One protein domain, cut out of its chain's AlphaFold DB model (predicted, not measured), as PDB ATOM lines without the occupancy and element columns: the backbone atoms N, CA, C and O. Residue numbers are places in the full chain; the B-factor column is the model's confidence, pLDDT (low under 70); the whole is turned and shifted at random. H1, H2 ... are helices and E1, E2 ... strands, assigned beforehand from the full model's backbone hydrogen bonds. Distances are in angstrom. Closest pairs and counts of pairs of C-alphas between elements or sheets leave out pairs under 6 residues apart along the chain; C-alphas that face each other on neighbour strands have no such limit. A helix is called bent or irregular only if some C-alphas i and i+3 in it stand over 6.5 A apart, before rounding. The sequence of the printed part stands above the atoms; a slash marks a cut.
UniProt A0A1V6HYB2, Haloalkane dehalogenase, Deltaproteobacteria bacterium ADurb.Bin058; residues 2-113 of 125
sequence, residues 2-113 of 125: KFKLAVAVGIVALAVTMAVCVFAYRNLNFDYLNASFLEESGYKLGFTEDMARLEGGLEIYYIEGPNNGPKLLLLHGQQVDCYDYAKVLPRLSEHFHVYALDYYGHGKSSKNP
ATOM      1  N   LYS A   2      -2.680  81.514  42.920       81.56
ATOM      2  CA  LYS A   2      -3.801  80.546  42.860       81.56
ATOM      3  C   LYS A   2      -3.657  79.446  41.790       81.56
ATOM      4  O   LYS A   2      -3.921  78.290  42.083       81.56
ATOM      5  N   PHE A   3      -3.158  79.779  40.595       85.44
ATOM      6  CA  PHE A   3      -2.947  78.799  39.516       85.44
ATOM      7  C   PHE A   3      -1.879  77.744  39.857       85.44
ATOM      8  O   PHE A   3      -2.122  76.552  39.721       85.44
ATOM      9  N   LYS A   4      -0.721  78.169  40.383       86.75
ATOM     10  CA  LYS A   4       0.349  77.249  40.814       86.75
ATOM     11  C   LYS A   4      -0.111  76.331  41.957       86.75
ATOM     12  O   LYS A   4       0.250  75.162  41.972       86.75
ATOM     13  N   LEU A   5      -0.935  76.852  42.872       88.75
ATOM     14  CA  LEU A   5      -1.540  76.069  43.952       88.75
ATOM     15  C   LEU A   5      -2.520  75.014  43.412       88.75
ATOM     16  O   LEU A   5      -2.455  73.865  43.829       88.75
ATOM     17  N   ALA A   6      -3.378  75.376  42.453       90.69
ATOM     18  CA  ALA A   6      -4.310  74.437  41.825       90.69
ATOM     19  C   ALA A   6      -3.582  73.308  41.074       90.69
ATOM     20  O   ALA A   6      -3.954  72.145  41.202       90.69
ATOM     21  N   VAL A   7      -2.504  73.637  40.352       92.62
ATOM     22  CA  VAL A   7      -1.652  72.639  39.683       92.62
ATOM     23  C   VAL A   7      -1.007  71.694  40.700       92.62
ATOM     24  O   VAL A   7      -1.052  70.482  40.512       92.62
ATOM     25  N   ALA A   8      -0.461  72.219  41.800       92.69
ATOM     26  CA  ALA A   8       0.137  71.392  42.848       92.69
ATOM     27  C   ALA A   8      -0.885  70.433  43.484       92.69
ATOM     28  O   ALA A   8      -0.596  69.249  43.646       92.69
ATOM     29  N   VAL A   9      -2.098  70.912  43.776       94.25
ATOM     30  CA  VAL A   9      -3.194  70.075  44.295       94.25
ATOM     31  C   VAL A   9      -3.584  68.989  43.290       94.25
ATOM     32  O   VAL A   9      -3.755  67.839  43.683       94.25
ATOM     33  N   GLY A  10      -3.666  69.321  41.999       95.25
ATOM     34  CA  GLY A  10      -3.950  68.347  40.943       95.25
ATOM     35  C   GLY A  10      -2.898  67.237  40.856       95.25
ATOM     36  O   GLY A  10      -3.254  66.064  40.775       95.25
ATOM     37  N   ILE A  11      -1.611  67.588  40.946       96.50
ATOM     38  CA  ILE A  11      -0.508  66.612  40.944       96.50
ATOM     39  C   ILE A  11      -0.599  65.686  42.161       96.50
ATOM     40  O   ILE A  11      -0.482  64.471  42.015       96.50
ATOM     41  N   VAL A  12      -0.849  66.238  43.353       96.75
ATOM     42  CA  VAL A  12      -0.993  65.437  44.578       96.75
ATOM     43  C   VAL A  12      -2.198  64.501  44.481       96.75
ATOM     44  O   VAL A  12      -2.067  63.318  44.782       96.75
ATOM     45  N   ALA A  13      -3.349  64.985  44.009       96.50
ATOM     46  CA  ALA A  13      -4.541  64.157  43.837       96.50
ATOM     47  C   ALA A  13      -4.300  62.997  42.854       96.50
ATOM     48  O   ALA A  13      -4.705  61.862  43.114       96.50
ATOM     49  N   LEU A  14      -3.589  63.260  41.754       97.38
ATOM     50  CA  LEU A  14      -3.230  62.239  40.773       97.38
ATOM     51  C   LEU A  14      -2.246  61.209  41.348       97.38
ATOM     52  O   LEU A  14      -2.442  60.012  41.155       97.38
ATOM     53  N   ALA A  15      -1.244  61.651  42.113       97.38
ATOM     54  CA  ALA A  15      -0.309  60.757  42.795       97.38
ATOM     55  C   ALA A  15      -1.013  59.860  43.828       97.38
ATOM     56  O   ALA A  15      -0.762  58.657  43.870       97.38
ATOM     57  N   VAL A  16      -1.940  60.417  44.618       97.50
ATOM     58  CA  VAL A  16      -2.751  59.645  45.576       97.50
ATOM     59  C   VAL A  16      -3.621  58.625  44.846       97.50
ATOM     60  O   VAL A  16      -3.656  57.462  45.236       97.50
ATOM     61  N   THR A  17      -4.272  59.031  43.754       97.12
ATOM     62  CA  THR A  17      -5.110  58.130  42.945       97.12
ATOM     63  C   THR A  17      -4.280  56.975  42.389       97.12
ATOM     64  O   THR A  17      -4.659  55.816  42.531       97.12
ATOM     65  N   MET A  18      -3.102  57.273  41.833       97.38
ATOM     66  CA  MET A  18      -2.172  56.261  41.339       97.38
ATOM     67  C   MET A  18      -1.734  55.299  42.451       97.38
ATOM     68  O   MET A  18      -1.761  54.087  42.247       97.38
ATOM     69  N   ALA A  19      -1.384  55.808  43.635       96.44
ATOM     70  CA  ALA A  19      -0.995  54.975  44.770       96.44
ATOM     71  C   ALA A  19      -2.126  54.029  45.212       96.44
ATOM     72  O   ALA A  19      -1.873  52.852  45.461       96.44
ATOM     73  N   VAL A  20      -3.374  54.512  45.249       96.94
ATOM     74  CA  VAL A  20      -4.556  53.691  45.566       96.94
ATOM     75  C   VAL A  20      -4.783  52.618  44.503       96.94
ATOM     76  O   VAL A  20      -5.002  51.460  44.855       96.94
ATOM     77  N   CYS A  21      -4.684  52.958  43.214       96.44
ATOM     78  CA  CYS A  21      -4.815  51.982  42.131       96.44
ATOM     79  C   CYS A  21      -3.737  50.893  42.215       96.44
ATOM     80  O   CYS A  21      -4.052  49.713  42.084       96.44
ATOM     81  N   VAL A  22      -2.483  51.270  42.487       94.88
ATOM     82  CA  VAL A  22      -1.381  50.314  42.673       94.88
ATOM     83  C   VAL A  22      -1.625  49.432  43.896       94.88
ATOM     84  O   VAL A  22      -1.453  48.218  43.809       94.88
ATOM     85  N   PHE A  23      -2.049  50.007  45.023       93.44
ATOM     86  CA  PHE A  23      -2.376  49.244  46.229       93.44
ATOM     87  C   PHE A  23      -3.501  48.234  45.972       93.44
ATOM     88  O   PHE A  23      -3.337  47.052  46.270       93.44
ATOM     89  N   ALA A  24      -4.601  48.670  45.355       92.94
ATOM     90  CA  ALA A  24      -5.728  47.808  45.016       92.94
ATOM     91  C   ALA A  24      -5.316  46.687  44.053       92.94
ATOM     92  O   ALA A  24      -5.643  45.528  44.287       92.94
ATOM     93  N   TYR A  25      -4.541  47.012  43.015       91.56
ATOM     94  CA  TYR A  25      -4.038  46.022  42.065       91.56
ATOM     95  C   TYR A  25      -3.157  44.975  42.751       91.56
ATOM     96  O   TYR A  25      -3.369  43.778  42.558       91.56
ATOM     97  N   ARG A  26      -2.212  45.406  43.594       87.19
ATOM     98  CA  ARG A  26      -1.334  44.492  44.337       87.19
ATOM     99  C   ARG A  26      -2.106  43.599  45.299       87.19
ATOM    100  O   ARG A  26      -1.746  42.438  45.433       87.19
ATOM    101  N   ASN A  27      -3.135  44.127  45.957       86.88
ATOM    102  CA  ASN A  27      -3.924  43.361  46.915       86.88
ATOM    103  C   ASN A  27      -4.859  42.354  46.228       86.88
ATOM    104  O   ASN A  27      -5.050  41.260  46.735       86.88
ATOM    105  N   LEU A  28      -5.412  42.702  45.059       86.88
ATOM    106  CA  LEU A  28      -6.278  41.807  44.280       86.88
ATOM    107  C   LEU A  28      -5.509  40.724  43.513       86.88
ATOM    108  O   LEU A  28      -6.098  39.711  43.158       86.88
ATOM    109  N   ASN A  29      -4.219  40.938  43.238       84.56
ATOM    110  CA  ASN A  29      -3.392  40.017  42.451       84.56
ATOM    111  C   ASN A  29      -2.243  39.397  43.260       84.56
ATOM    112  O   ASN A  29      -1.295  38.885  42.670       84.56
ATOM    113  N   PHE A  30      -2.286  39.470  44.593       79.88
ATOM    114  CA  PHE A  30      -1.201  38.986  45.451       79.88
ATOM    115  C   PHE A  30      -0.874  37.509  45.191       79.88
ATOM    116  O   PHE A  30       0.292  37.180  44.972       79.88
ATOM    117  N   ASP A  31      -1.899  36.661  45.128       76.12
ATOM    118  CA  ASP A  31      -1.753  35.214  44.943       76.12
ATOM    119  C   ASP A  31      -1.131  34.884  43.579       76.12
ATOM    120  O   ASP A  31      -0.192  34.096  43.482       76.12
ATOM    121  N   TYR A  32      -1.574  35.568  42.519       77.31
ATOM    122  CA  TYR A  32      -1.029  35.392  41.168       77.31
ATOM    123  C   TYR A  32       0.452  35.775  41.074       77.31
ATOM    124  O   TYR A  32       1.221  35.089  40.404       77.31
ATOM    125  N   LEU A  33       0.861  36.848  41.759       73.81
ATOM    126  CA  LEU A  33       2.260  37.290  41.797       73.81
ATOM    127  C   LEU A  33       3.162  36.308  42.552       73.81
ATOM    128  O   LEU A  33       4.352  36.225  42.270       73.81
ATOM    129  N   ASN A  34       2.624  35.591  43.537       81.44
ATOM    130  CA  ASN A  34       3.376  34.559  44.241       81.44
ATOM    131  C   ASN A  34       3.441  33.262  43.417       81.44
ATOM    132  O   ASN A  34       4.480  32.606  43.400       81.44
ATOM    133  N   ALA A  35       2.376  32.916  42.688       79.94
ATOM    134  CA  ALA A  35       2.332  31.731  41.832       79.94
ATOM    135  C   ALA A  35       3.351  31.782  40.675       79.94
ATOM    136  O   ALA A  35       3.891  30.743  40.290       79.94
ATOM    137  N   SER A  36       3.677  32.975  40.156       84.75
ATOM    138  CA  SER A  36       4.695  33.145  39.104       84.75
ATOM    139  C   SER A  36       6.140  32.985  39.593       84.75
ATOM    140  O   SER A  36       7.062  32.912  38.778       84.75
ATOM    141  N   PHE A  37       6.365  32.870  40.907       88.19
ATOM    142  CA  PHE A  37       7.697  32.771  41.512       88.19
ATOM    143  C   PHE A  37       8.591  31.708  40.869       88.19
ATOM    144  O   PHE A  37       9.764  31.983  40.584       88.19
ATOM    145  N   LEU A  38       8.054  30.501  40.658       83.00
ATOM    146  CA  LEU A  38       8.821  29.373  40.131       83.00
ATOM    147  C   LEU A  38       9.319  29.651  38.713       83.00
ATOM    148  O   LEU A  38      10.512  29.486  38.448       83.00
ATOM    149  N   GLU A  39       8.433  30.142  37.846       86.25
ATOM    150  CA  GLU A  39       8.749  30.478  36.457       86.25
ATOM    151  C   GLU A  39       9.736  31.650  36.357       86.25
ATOM    152  O   GLU A  39      10.674  31.622  35.556       86.25
ATOM    153  N   GLU A  40       9.573  32.674  37.197       86.81
ATOM    154  CA  GLU A  40      10.426  33.863  37.168       86.81
ATOM    155  C   GLU A  40      11.847  33.573  37.680       86.81
ATOM    156  O   GLU A  40      12.850  33.977  37.064       86.81
ATOM    157  N   SER A  41      11.941  32.860  38.807       85.62
ATOM    158  CA  SER A  41      13.181  32.732  39.578       85.62
ATOM    159  C   SER A  41      13.401  31.368  40.232       85.62
ATOM    160  O   SER A  41      14.542  30.906  40.256       85.62
ATOM    161  N   GLY A  42      12.352  30.702  40.721       87.00
ATOM    162  CA  GLY A  42      12.480  29.488  41.528       87.00
ATOM    163  C   GLY A  42      13.227  28.359  40.818       87.00
ATOM    164  O   GLY A  42      14.197  27.842  41.370       87.00
ATOM    165  N   TYR A  43      12.888  28.036  39.567       91.00
ATOM    166  CA  TYR A  43      13.586  26.964  38.840       91.00
ATOM    167  C   TYR A  43      15.078  27.262  38.631       91.00
ATOM    168  O   TYR A  43      15.917  26.371  38.733       91.00
ATOM    169  N   LYS A  44      15.442  28.530  38.395       92.19
ATOM    170  CA  LYS A  44      16.852  28.946  38.252       92.19
ATOM    171  C   LYS A  44      17.622  28.824  39.567       92.19
ATOM    172  O   LYS A  44      18.832  28.629  39.546       92.19
ATOM    173  N   LEU A  45      16.920  28.944  40.691       92.50
ATOM    174  CA  LEU A  45      17.451  28.775  42.042       92.50
ATOM    175  C   LEU A  45      17.455  27.304  42.500       92.50
ATOM    176  O   LEU A  45      17.828  27.028  43.638       92.50
ATOM    177  N   GLY A  46      17.068  26.365  41.630       94.25
ATOM    178  CA  GLY A  46      17.073  24.933  41.924       94.25
ATOM    179  C   GLY A  46      15.846  24.443  42.689       94.25
ATOM    180  O   GLY A  46      15.915  23.374  43.286       94.25
ATOM    181  N   PHE A  47      14.751  25.209  42.692       96.44
ATOM    182  CA  PHE A  47      13.475  24.713  43.200       96.44
ATOM    183  C   PHE A  47      12.796  23.795  42.183       96.44
ATOM    184  O   PHE A  47      12.865  24.034  40.976       96.44
ATOM    185  N   THR A  48      12.094  22.784  42.679       96.12
ATOM    186  CA  THR A  48      11.297  21.836  41.896       96.12
ATOM    187  C   THR A  48       9.909  21.669  42.497       96.12
ATOM    188  O   THR A  48       9.681  21.958  43.668       96.12
ATOM    189  N   GLU A  49       8.973  21.197  41.679       95.12
ATOM    190  CA  GLU A  49       7.618  20.842  42.098       95.12
ATOM    191  C   GLU A  49       7.455  19.334  42.052       95.12
ATOM    192  O   GLU A  49       7.861  18.706  41.070       95.12
ATOM    193  N   ASP A  50       6.828  18.761  43.072       95.25
ATOM    194  CA  ASP A  50       6.586  17.327  43.119       95.25
ATOM    195  C   ASP A  50       5.333  16.980  43.951       95.25
ATOM    196  O   ASP A  50       4.683  17.841  44.554       95.25
ATOM    197  N   MET A  51       4.952  15.704  43.924       96.31
ATOM    198  CA  MET A  51       3.768  15.143  44.564       96.31
ATOM    199  C   MET A  51       4.135  13.956  45.452       96.31
ATOM    200  O   MET A  51       4.549  12.894  44.983       96.31
ATOM    201  N   ALA A  52       3.889  14.091  46.751       94.81
ATOM    202  CA  ALA A  52       4.016  13.001  47.701       94.81
ATOM    203  C   ALA A  52       2.731  12.164  47.703       94.81
ATOM    204  O   ALA A  52       1.643  12.664  48.001       94.81
ATOM    205  N   ARG A  53       2.857  10.869  47.398       93.88
ATOM    206  CA  ARG A  53       1.752   9.903  47.459       93.88
ATOM    207  C   ARG A  53       1.704   9.232  48.825       93.88
ATOM    208  O   ARG A  53       2.645   8.548  49.217       93.88
ATOM    209  N   LEU A  54       0.594   9.415  49.526       87.44
ATOM    210  CA  LEU A  54       0.309   8.814  50.825       87.44
ATOM    211  C   LEU A  54      -0.615   7.598  50.675       87.44
ATOM    212  O   LEU A  54      -1.218   7.350  49.624       87.44
ATOM    213  N   GLU A  55      -0.765   6.848  51.765       82.25
ATOM    214  CA  GLU A  55      -1.714   5.740  51.843       82.25
ATOM    215  C   GLU A  55      -3.148   6.186  51.512       82.25
ATOM    216  O   GLU A  55      -3.570   7.312  51.785       82.25
ATOM    217  N   GLY A  56      -3.919   5.295  50.885       79.31
ATOM    218  CA  GLY A  56      -5.285   5.608  50.457       79.31
ATOM    219  C   GLY A  56      -5.375   6.546  49.245       79.31
ATOM    220  O   GLY A  56      -6.448   7.110  49.007       79.31
ATOM    221  N   GLY A  57      -4.273   6.704  48.496       82.81
ATOM    222  CA  GLY A  57      -4.216   7.430  47.223       82.81
ATOM    223  C   GLY A  57      -4.265   8.949  47.364       82.81
ATOM    224  O   GLY A  57      -4.693   9.627  46.436       82.81
ATOM    225  N   LEU A  58      -3.900   9.487  48.531       87.94
ATOM    226  CA  LEU A  58      -3.872  10.931  48.758       87.94
ATOM    227  C   LEU A  58      -2.584  11.507  48.174       87.94
ATOM    228  O   LEU A  58      -1.503  10.983  48.437       87.94
ATOM    229  N   GLU A  59      -2.698  12.593  47.417       94.50
ATOM    230  CA  GLU A  59      -1.545  13.297  46.854       94.50
ATOM    231  C   GLU A  59      -1.374  14.652  47.543       94.50
ATOM    232  O   GLU A  59      -2.335  15.424  47.653       94.50
ATOM    233  N   ILE A  60      -0.158  14.912  48.021       95.62
ATOM    234  CA  ILE A  60       0.258  16.173  48.636       95.62
ATOM    235  C   ILE A  60       1.276  16.843  47.729       95.62
ATOM    236  O   ILE A  60       2.360  16.308  47.502       95.62
ATOM    237  N   TYR A  61       0.921  18.018  47.235       96.88
ATOM    238  CA  TYR A  61       1.805  18.848  46.439       96.88
ATOM    239  C   TYR A  61       2.823  19.558  47.330       96.88
ATOM    240  O   TYR A  61       2.484  20.029  48.422       96.88
ATOM    241  N   TYR A  62       4.062  19.658  46.853       97.00
ATOM    242  CA  TYR A  62       5.096  20.441  47.508       97.00
ATOM    243  C   TYR A  62       6.097  21.046  46.521       97.00
ATOM    244  O   TYR A  62       6.350  20.523  45.436       97.00
ATOM    245  N   ILE A  63       6.692  22.154  46.953       96.81
ATOM    246  CA  ILE A  63       7.870  22.772  46.359       96.81
ATOM    247  C   ILE A  63       9.084  22.330  47.180       96.81
ATOM    248  O   ILE A  63       9.118  22.520  48.398       96.81
ATOM    249  N   GLU A  64      10.085  21.765  46.515       97.69
ATOM    250  CA  GLU A  64      11.370  21.373  47.101       97.69
ATOM    251  C   GLU A  64      12.456  22.348  46.652       97.69
ATOM    252  O   GLU A  64      12.512  22.738  45.489       97.69
ATOM    253  N   GLY A  65      13.291  22.792  47.585       97.12
ATOM    254  CA  GLY A  65      14.463  23.617  47.312       97.12
ATOM    255  C   GLY A  65      15.748  22.794  47.177       97.12
ATOM    256  O   GLY A  65      15.772  21.609  47.499       97.12
ATOM    257  N   PRO A  66      16.858  23.423  46.762       96.12
ATOM    258  CA  PRO A  66      18.154  22.757  46.676       96.12
ATOM    259  C   PRO A  66      18.609  22.184  48.027       96.12
ATOM    260  O   PRO A  66      18.323  22.726  49.099       96.12
ATOM    261  N   ASN A  67      19.382  21.098  47.972       96.50
ATOM    262  CA  ASN A  67      19.863  20.384  49.155       96.50
ATOM    263  C   ASN A  67      21.046  21.095  49.841       96.50
ATOM    264  O   ASN A  67      22.178  20.611  49.812       96.50
ATOM    265  N   ASN A  68      20.774  22.249  50.454       95.44
ATOM    266  CA  ASN A  68      21.786  23.161  50.994       95.44
ATOM    267  C   ASN A  68      21.930  23.128  52.528       95.44
ATOM    268  O   ASN A  68      22.703  23.905  53.084       95.44
ATOM    269  N   GLY A  69      21.215  22.251  53.243       96.19
ATOM    270  CA  GLY A  69      21.310  22.204  54.703       96.19
ATOM    271  C   GLY A  69      20.257  21.337  55.394       96.19
ATOM    272  O   GLY A  69      19.687  20.437  54.773       96.19
ATOM    273  N   PRO A  70      19.987  21.584  56.691       98.06
ATOM    274  CA  PRO A  70      18.951  20.878  57.438       98.06
ATOM    275  C   PRO A  70      17.580  21.011  56.772       98.06
ATOM    276  O   PRO A  70      17.272  22.038  56.165       98.06
ATOM    277  N   LYS A  71      16.744  19.980  56.915       98.19
ATOM    278  CA  LYS A  71      15.392  19.978  56.349       98.19
ATOM    279  C   LYS A  71      14.505  20.982  57.083       98.19
ATOM    280  O   LYS A  71      14.389  20.917  58.306       98.19
ATOM    281  N   LEU A  72      13.857  21.864  56.331       98.12
ATOM    282  CA  LEU A  72      12.894  22.838  56.831       98.12
ATOM    283  C   LEU A  72      11.553  22.620  56.133       98.12
ATOM    284  O   LEU A  72      11.460  22.778  54.920       98.12
ATOM    285  N   LEU A  73      10.524  22.282  56.908       97.50
ATOM    286  CA  LEU A  73       9.159  22.112  56.418       97.50
ATOM    287  C   LEU A  73       8.349  23.385  56.676       97.50
ATOM    288  O   LEU A  73       8.258  23.837  57.817       97.50
ATOM    289  N   LEU A  74       7.755  23.944  55.626       97.31
ATOM    290  CA  LEU A  74       6.900  25.122  55.677       97.31
ATOM    291  C   LEU A  74       5.445  24.702  55.473       97.31
ATOM    292  O   LEU A  74       5.108  24.019  54.505       97.31
ATOM    293  N   LEU A  75       4.601  25.117  56.414       95.56
ATOM    294  CA  LEU A  75       3.203  24.726  56.518       95.56
ATOM    295  C   LEU A  75       2.339  25.990  56.526       95.56
ATOM    296  O   LEU A  75       2.422  26.786  57.463       95.56
ATOM    297  N   HIS A  76       1.541  26.184  55.478       93.88
ATOM    298  CA  HIS A  76       0.805  27.428  55.258       93.88
ATOM    299  C   HIS A  76      -0.364  27.628  56.249       93.88
ATOM    300  O   HIS A  76      -0.693  26.759  57.061       93.88
ATOM    301  N   GLY A  77      -0.984  28.811  56.218       88.69
ATOM    302  CA  GLY A  77      -2.157  29.154  57.031       88.69
ATOM    303  C   GLY A  77      -3.488  28.731  56.398       88.69
ATOM    304  O   GLY A  77      -3.528  28.057  55.375       88.69
ATOM    305  N   GLN A  78      -4.611  29.145  56.984       85.81
ATOM    306  CA  GLN A  78      -5.929  28.890  56.394       85.81
ATOM    307  C   GLN A  78      -6.155  29.763  55.143       85.81
ATOM    308  O   GLN A  78      -5.744  30.919  55.135       85.81
ATOM    309  N   GLN A  79      -6.865  29.236  54.135       86.25
ATOM    310  CA  GLN A  79      -7.233  29.939  52.885       86.25
ATOM    311  C   GLN A  79      -6.059  30.387  51.994       86.25
ATOM    312  O   GLN A  79      -6.255  31.229  51.124       86.25
ATOM    313  N   VAL A  80      -4.874  29.812  52.185       89.81
ATOM    314  CA  VAL A  80      -3.671  30.079  51.379       89.81
ATOM    315  C   VAL A  80      -3.043  28.762  50.912       89.81
ATOM    316  O   VAL A  80      -3.591  27.689  51.192       89.81
ATOM    317  N   ASP A  81      -1.923  28.836  50.200       92.75
ATOM    318  CA  ASP A  81      -1.158  27.689  49.704       92.75
ATOM    319  C   ASP A  81       0.360  27.893  49.906       92.75
ATOM    320  O   ASP A  81       0.808  28.861  50.528       92.75
ATOM    321  N   CYS A  82       1.175  26.946  49.446       93.50
ATOM    322  CA  CYS A  82       2.627  26.977  49.615       93.50
ATOM    323  C   CYS A  82       3.331  28.141  48.891       93.50
ATOM    324  O   CYS A  82       4.447  28.501  49.287       93.50
ATOM    325  N   TYR A  83       2.710  28.766  47.882       93.31
ATOM    326  CA  TYR A  83       3.313  29.880  47.148       93.31
ATOM    327  C   TYR A  83       3.408  31.153  47.987       93.31
ATOM    328  O   TYR A  83       4.236  32.013  47.689       93.31
ATOM    329  N   ASP A  84       2.679  31.262  49.095       92.19
ATOM    330  CA  ASP A  84       2.816  32.388  50.026       92.19
ATOM    331  C   ASP A  84       4.231  32.537  50.604       92.19
ATOM    332  O   ASP A  84       4.646  33.634  50.994       92.19
ATOM    333  N   TYR A  85       5.023  31.463  50.585       93.94
ATOM    334  CA  TYR A  85       6.429  31.500  50.973       93.94
ATOM    335  C   TYR A  85       7.375  31.993  49.870       93.94
ATOM    336  O   TYR A  85       8.546  32.234  50.167       93.94
ATOM    337  N   ALA A  86       6.915  32.211  48.633       92.62
ATOM    338  CA  ALA A  86       7.731  32.578  47.468       92.62
ATOM    339  C   ALA A  86       8.792  33.653  47.756       92.62
ATOM    340  O   ALA A  86       9.945  33.540  47.349       92.62
ATOM    341  N   LYS A  87       8.428  34.687  48.521       91.94
ATOM    342  CA  LYS A  87       9.321  35.815  48.838       91.94
ATOM    343  C   LYS A  87      10.456  35.462  49.798       91.94
ATOM    344  O   LYS A  87      11.464  36.163  49.816       91.94
ATOM    345  N   VAL A  88      10.291  34.426  50.616       94.75
ATOM    346  CA  VAL A  88      11.291  33.992  51.604       94.75
ATOM    347  C   VAL A  88      12.046  32.741  51.165       94.75
ATOM    348  O   VAL A  88      13.164  32.536  51.635       94.75
ATOM    349  N   LEU A  89      11.483  31.949  50.245       95.56
ATOM    350  CA  LEU A  89      12.082  30.710  49.745       95.56
ATOM    351  C   LEU A  89      13.548  30.881  49.303       95.56
ATOM    352  O   LEU A  89      14.366  30.123  49.821       95.56
ATOM    353  N   PRO A  90      13.933  31.875  48.468       95.06
ATOM    354  CA  PRO A  90      15.325  32.032  48.029       95.06
ATOM    355  C   PRO A  90      16.322  32.168  49.179       95.06
ATOM    356  O   PRO A  90      17.355  31.514  49.197       95.06
ATOM    357  N   ARG A  91      15.989  32.988  50.180       96.50
ATOM    358  CA  ARG A  91      16.888  33.246  51.308       96.50
ATOM    359  C   ARG A  91      16.914  32.080  52.296       96.50
ATOM    360  O   ARG A  91      17.923  31.848  52.954       96.50
ATOM    361  N   LEU A  92      15.808  31.349  52.431       97.19
ATOM    362  CA  LEU A  92      15.768  30.141  53.254       97.19
ATOM    363  C   LEU A  92      16.567  29.002  52.608       97.19
ATOM    364  O   LEU A  92      17.287  28.300  53.317       97.19
ATOM    365  N   SER A  93      16.498  28.843  51.285       96.88
ATOM    366  CA  SER A  93      17.217  27.776  50.583       96.88
ATOM    367  C   SER A  93      18.730  27.974  50.526       96.88
ATOM    368  O   SER A  93      19.449  27.027  50.234       96.88
ATOM    369  N   GLU A  94      19.252  29.154  50.862       96.88
ATOM    370  CA  GLU A  94      20.694  29.361  51.072       96.88
ATOM    371  C   GLU A  94      21.236  28.595  52.295       96.88
ATOM    372  O   GLU A  94      22.433  28.318  52.369       96.88
ATOM    373  N   HIS A  95      20.375  28.252  53.259       97.75
ATOM    374  CA  HIS A  95      20.778  27.658  54.542       97.75
ATOM    375  C   HIS A  95      20.094  26.323  54.860       97.75
ATOM    376  O   HIS A  95      20.570  25.578  55.718       97.75
ATOM    377  N   PHE A  96      18.970  26.030  54.206       98.31
ATOM    378  CA  PHE A  96      18.124  24.878  54.494       98.31
ATOM    379  C   PHE A  96      17.770  24.121  53.219       98.31
ATOM    380  O   PHE A  96      17.654  24.702  52.142       98.31
ATOM    381  N   HIS A  97      17.508  22.826  53.369       98.06
ATOM    382  CA  HIS A  97      16.759  22.063  52.382       98.06
ATOM    383  C   HIS A  97      15.266  22.301  52.643       98.06
ATOM    384  O   HIS A  97      14.690  21.731  53.573       98.06
ATOM    385  N   VAL A  98      14.654  23.195  51.869       98.06
ATOM    386  CA  VAL A  98      13.285  23.669  52.118       98.06
ATOM    387  C   VAL A  98      12.252  22.787  51.419       98.06
ATOM    388  O   VAL A  98      12.412  22.464  50.249       98.06
ATOM    389  N   TYR A  99      11.166  22.477  52.124       97.88
ATOM    390  CA  TYR A  99       9.951  21.863  51.595       97.88
ATOM    391  C   TYR A  99       8.759  22.751  51.956       97.88
ATOM    392  O   TYR A  99       8.467  22.920  53.140       97.88
ATOM    393  N   ALA A 100       8.062  23.319  50.974       97.25
ATOM    394  CA  ALA A 100       6.813  24.052  51.189       97.25
ATOM    395  C   ALA A 100       5.655  23.250  50.595       97.25
ATOM    396  O   ALA A 100       5.639  23.024  49.390       97.25
ATOM    397  N   LEU A 101       4.717  22.793  51.425       95.75
ATOM    398  CA  LEU A 101       3.639  21.895  50.992       95.75
ATOM    399  C   LEU A 101       2.270  22.551  51.043       95.75
ATOM    400  O   LEU A 101       2.041  23.440  51.862       95.75
ATOM    401  N   ASP A 102       1.356  22.028  50.235       95.19
ATOM    402  CA  ASP A 102      -0.074  22.310  50.315       95.19
ATOM    403  C   ASP A 102      -0.766  21.266  51.188       95.19
ATOM    404  O   ASP A 102      -0.663  20.061  50.933       95.19
ATOM    405  N   TYR A 103      -1.538  21.690  52.188       91.69
ATOM    406  CA  TYR A 103      -2.359  20.737  52.932       91.69
ATOM    407  C   TYR A 103      -3.362  20.038  52.016       91.69
ATOM    408  O   TYR A 103      -3.800  20.572  50.994       91.69
ATOM    409  N   TYR A 104      -3.823  18.865  52.441       90.75
ATOM    410  CA  TYR A 104      -4.987  18.245  51.824       90.75
ATOM    411  C   TYR A 104      -6.167  19.231  51.775       90.75
ATOM    412  O   TYR A 104      -6.441  19.944  52.745       90.75
ATOM    413  N   GLY A 105      -6.850  19.309  50.635       89.38
ATOM    414  CA  GLY A 105      -7.914  20.289  50.407       89.38
ATOM    415  C   GLY A 105      -7.445  21.678  49.945       89.38
ATOM    416  O   GLY A 105      -8.289  22.470  49.526       89.38
ATOM    417  N   HIS A 106      -6.142  21.978  49.957       91.06
ATOM    418  CA  HIS A 106      -5.576  23.281  49.578       91.06
ATOM    419  C   HIS A 106      -4.724  23.199  48.306       91.06
ATOM    420  O   HIS A 106      -4.351  22.112  47.871       91.06
ATOM    421  N   GLY A 107      -4.499  24.360  47.679       90.81
ATOM    422  CA  GLY A 107      -3.624  24.527  46.515       90.81
ATOM    423  C   GLY A 107      -3.775  23.438  45.447       90.81
ATOM    424  O   GLY A 107      -4.886  23.214  44.947       90.81
ATOM    425  N   LYS A 108      -2.673  22.770  45.107       92.69
ATOM    426  CA  LYS A 108      -2.605  21.682  44.119       92.69
ATOM    427  C   LYS A 108      -2.753  20.285  44.733       92.69
ATOM    428  O   LYS A 108      -2.894  19.320  43.986       92.69
ATOM    429  N   SER A 109      -2.761  20.159  46.060       94.06
ATOM    430  CA  SER A 109      -3.000  18.886  46.746       94.06
ATOM    431  C   SER A 109      -4.390  18.320  46.449       94.06
ATOM    432  O   SER A 109      -5.334  19.035  46.097       94.06
ATOM    433  N   SER A 110      -4.532  17.007  46.634       92.25
ATOM    434  CA  SER A 110      -5.810  16.305  46.505       92.25
ATOM    435  C   SER A 110      -6.896  16.924  47.392       92.25
ATOM    436  O   SER A 110      -6.638  17.353  48.519       92.25
ATOM    437  N   LYS A 111      -8.140  16.931  46.897       90.81
ATOM    438  CA  LYS A 111      -9.295  17.537  47.575       90.81
ATOM    439  C   LYS A 111     -10.471  16.570  47.566       90.81
ATOM    440  O   LYS A 111     -11.071  16.329  46.523       90.81
ATOM    441  N   ASN A 112     -10.800  16.018  48.728       86.00
ATOM    442  CA  ASN A 112     -12.039  15.281  48.946       86.00
ATOM    443  C   ASN A 112     -12.670  15.752  50.264       86.00
ATOM    444  O   ASN A 112     -12.119  15.446  51.326       86.00
ATOM    445  N   PRO A 113     -13.815  16.455  50.210       82.62
ATOM    446  CA  PRO A 113     -14.534  16.904  51.397       82.62
ATOM    447  C   PRO A 113     -14.812  15.803  52.428       82.62
ATOM    448  O   PRO A 113     -14.737  16.066  53.627       82.62
TER     449      PRO A 113
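AT A GLANCE: This is residues 2 to 113 of the 125 residues of the protein "Haloalkane dehalogenase" of Deltaproteobacteria bacterium ADurb.Bin058 (UniProt A0A1V6HYB2). One long straight helix, H1, sticks out like a handle from a small compact head, and H2 stands where the handle meets it. The head holds a strongly twisted sheet of four strands, with the short helices H4 and H5, which follow E3 and come before E4 along the chain, packed on it, and with H3 only grazing it. The printed part has 112 residues, with five named helices and four named strands in the order H1 H2 H3 E1 E2 E3 H4 H5 E4; the sheet runs E1 E2 E4 E3 and is mixed, and the class is mixed, helices and strands. The whole is extended, with a radius of gyration of the C-alphas of 20.4 A and spans of 75 by 37 by 20 A, the length coming from the arm H1.

IN THESE COORDINATES: Find C-alpha 2 at (-3.801, 80.546, 42.860); from there H1, residues 2 to 28, runs 38.8 A to C-alpha 28 at (-6.278, 41.807, 44.280), with y falling along the way. Next come H2, residues 30 to 35, 8.8 A, and H3, residues 37 to 45, 10.6 A. H3 is irregular: its C-alphas 40 and 43 are 7.8 A apart. Strand E1, residues 48 to 54, covers 19.2 A, and E2, residues 58 to 64, comes back over 18.5 A. E3 is residues 71 to 75, 13.1 A. The short H4, residues 82 to 85, 6.1 A, is neither bent nor irregular, but only just: C-alphas 82 and 85 are 6.1 A apart. H5 is residues 89 to 93, 6.0 A. The last strand, E4, residues 97 to 101, runs 13.2 A and ends at C-alpha 101 at (3.639, 21.895, 50.992).

HOW THE PARTS SIT: Start at the sheet, whose edge strands are E1 and E3. E1 and E2 form a hairpin, antiparallel at 153 degrees; look for N 48 and O 64, 2.8 A apart, and N 52 and O 60, 2.8 A apart. E2 and E4 are antiparallel at 140 degrees, with N 63 and O 100 at 2.8 A. E4 and E3 are parallel at 22 degrees, with N 74 and O 99 at 2.8 A. E3, H4, H5 and E4 make a strand-helix-strand unit, two parallel neighbour strands with helices between them, and its crossover is right-handed. H5 is on the sheet, over E4, at a height over the sheet of 9.5 A; their closest C-alphas are those of Leu 92 and Val 98, 7.0 A apart. H4 is on the sheet at a height of 7.8 A, only just over none of its strands: dropped onto the local plane, 2 of its 4 C-alphas fall on E4 and 2 on E3. The closest C-alphas of H4 and E4 are those of Cys 82 and Ala 100, at 5.3 A. H3 only grazes the sheet, with residues 38 to 43. H3 and H5 are close but not clearly touching, their closest C-alphas being those of Leu 45 and Pro 90, 7.1 A apart. H2 is not on the sheet but touches H4, with the C-alphas of Asn 34 and Tyr 83 closest at 5.5 A. H1 and H2 meet only through their link, and H1 is apart from H4 and from the four strands. In H1, H2 and H5 every O i to N i+4 pair is within hydrogen-bond range, in H3 3 of 5 are, and H4 is too short for such a pair.

THE WHOLE: The C-alphas farthest apart are those of Lys 2 and Glu 55, at 75.4 A. Residues 2 to 29, of which 2 to 28 belong to H1, stand free; without them the body has 84 residues and spans 36 by 29 by 20 A. The printed part has no cut, and no link is long. After E4, residues 102 to 113 hold no named element. The mean pLDDT of the printed part is 92.0, lowest among the named elements in H2 at 78, and no printed residue is under 70.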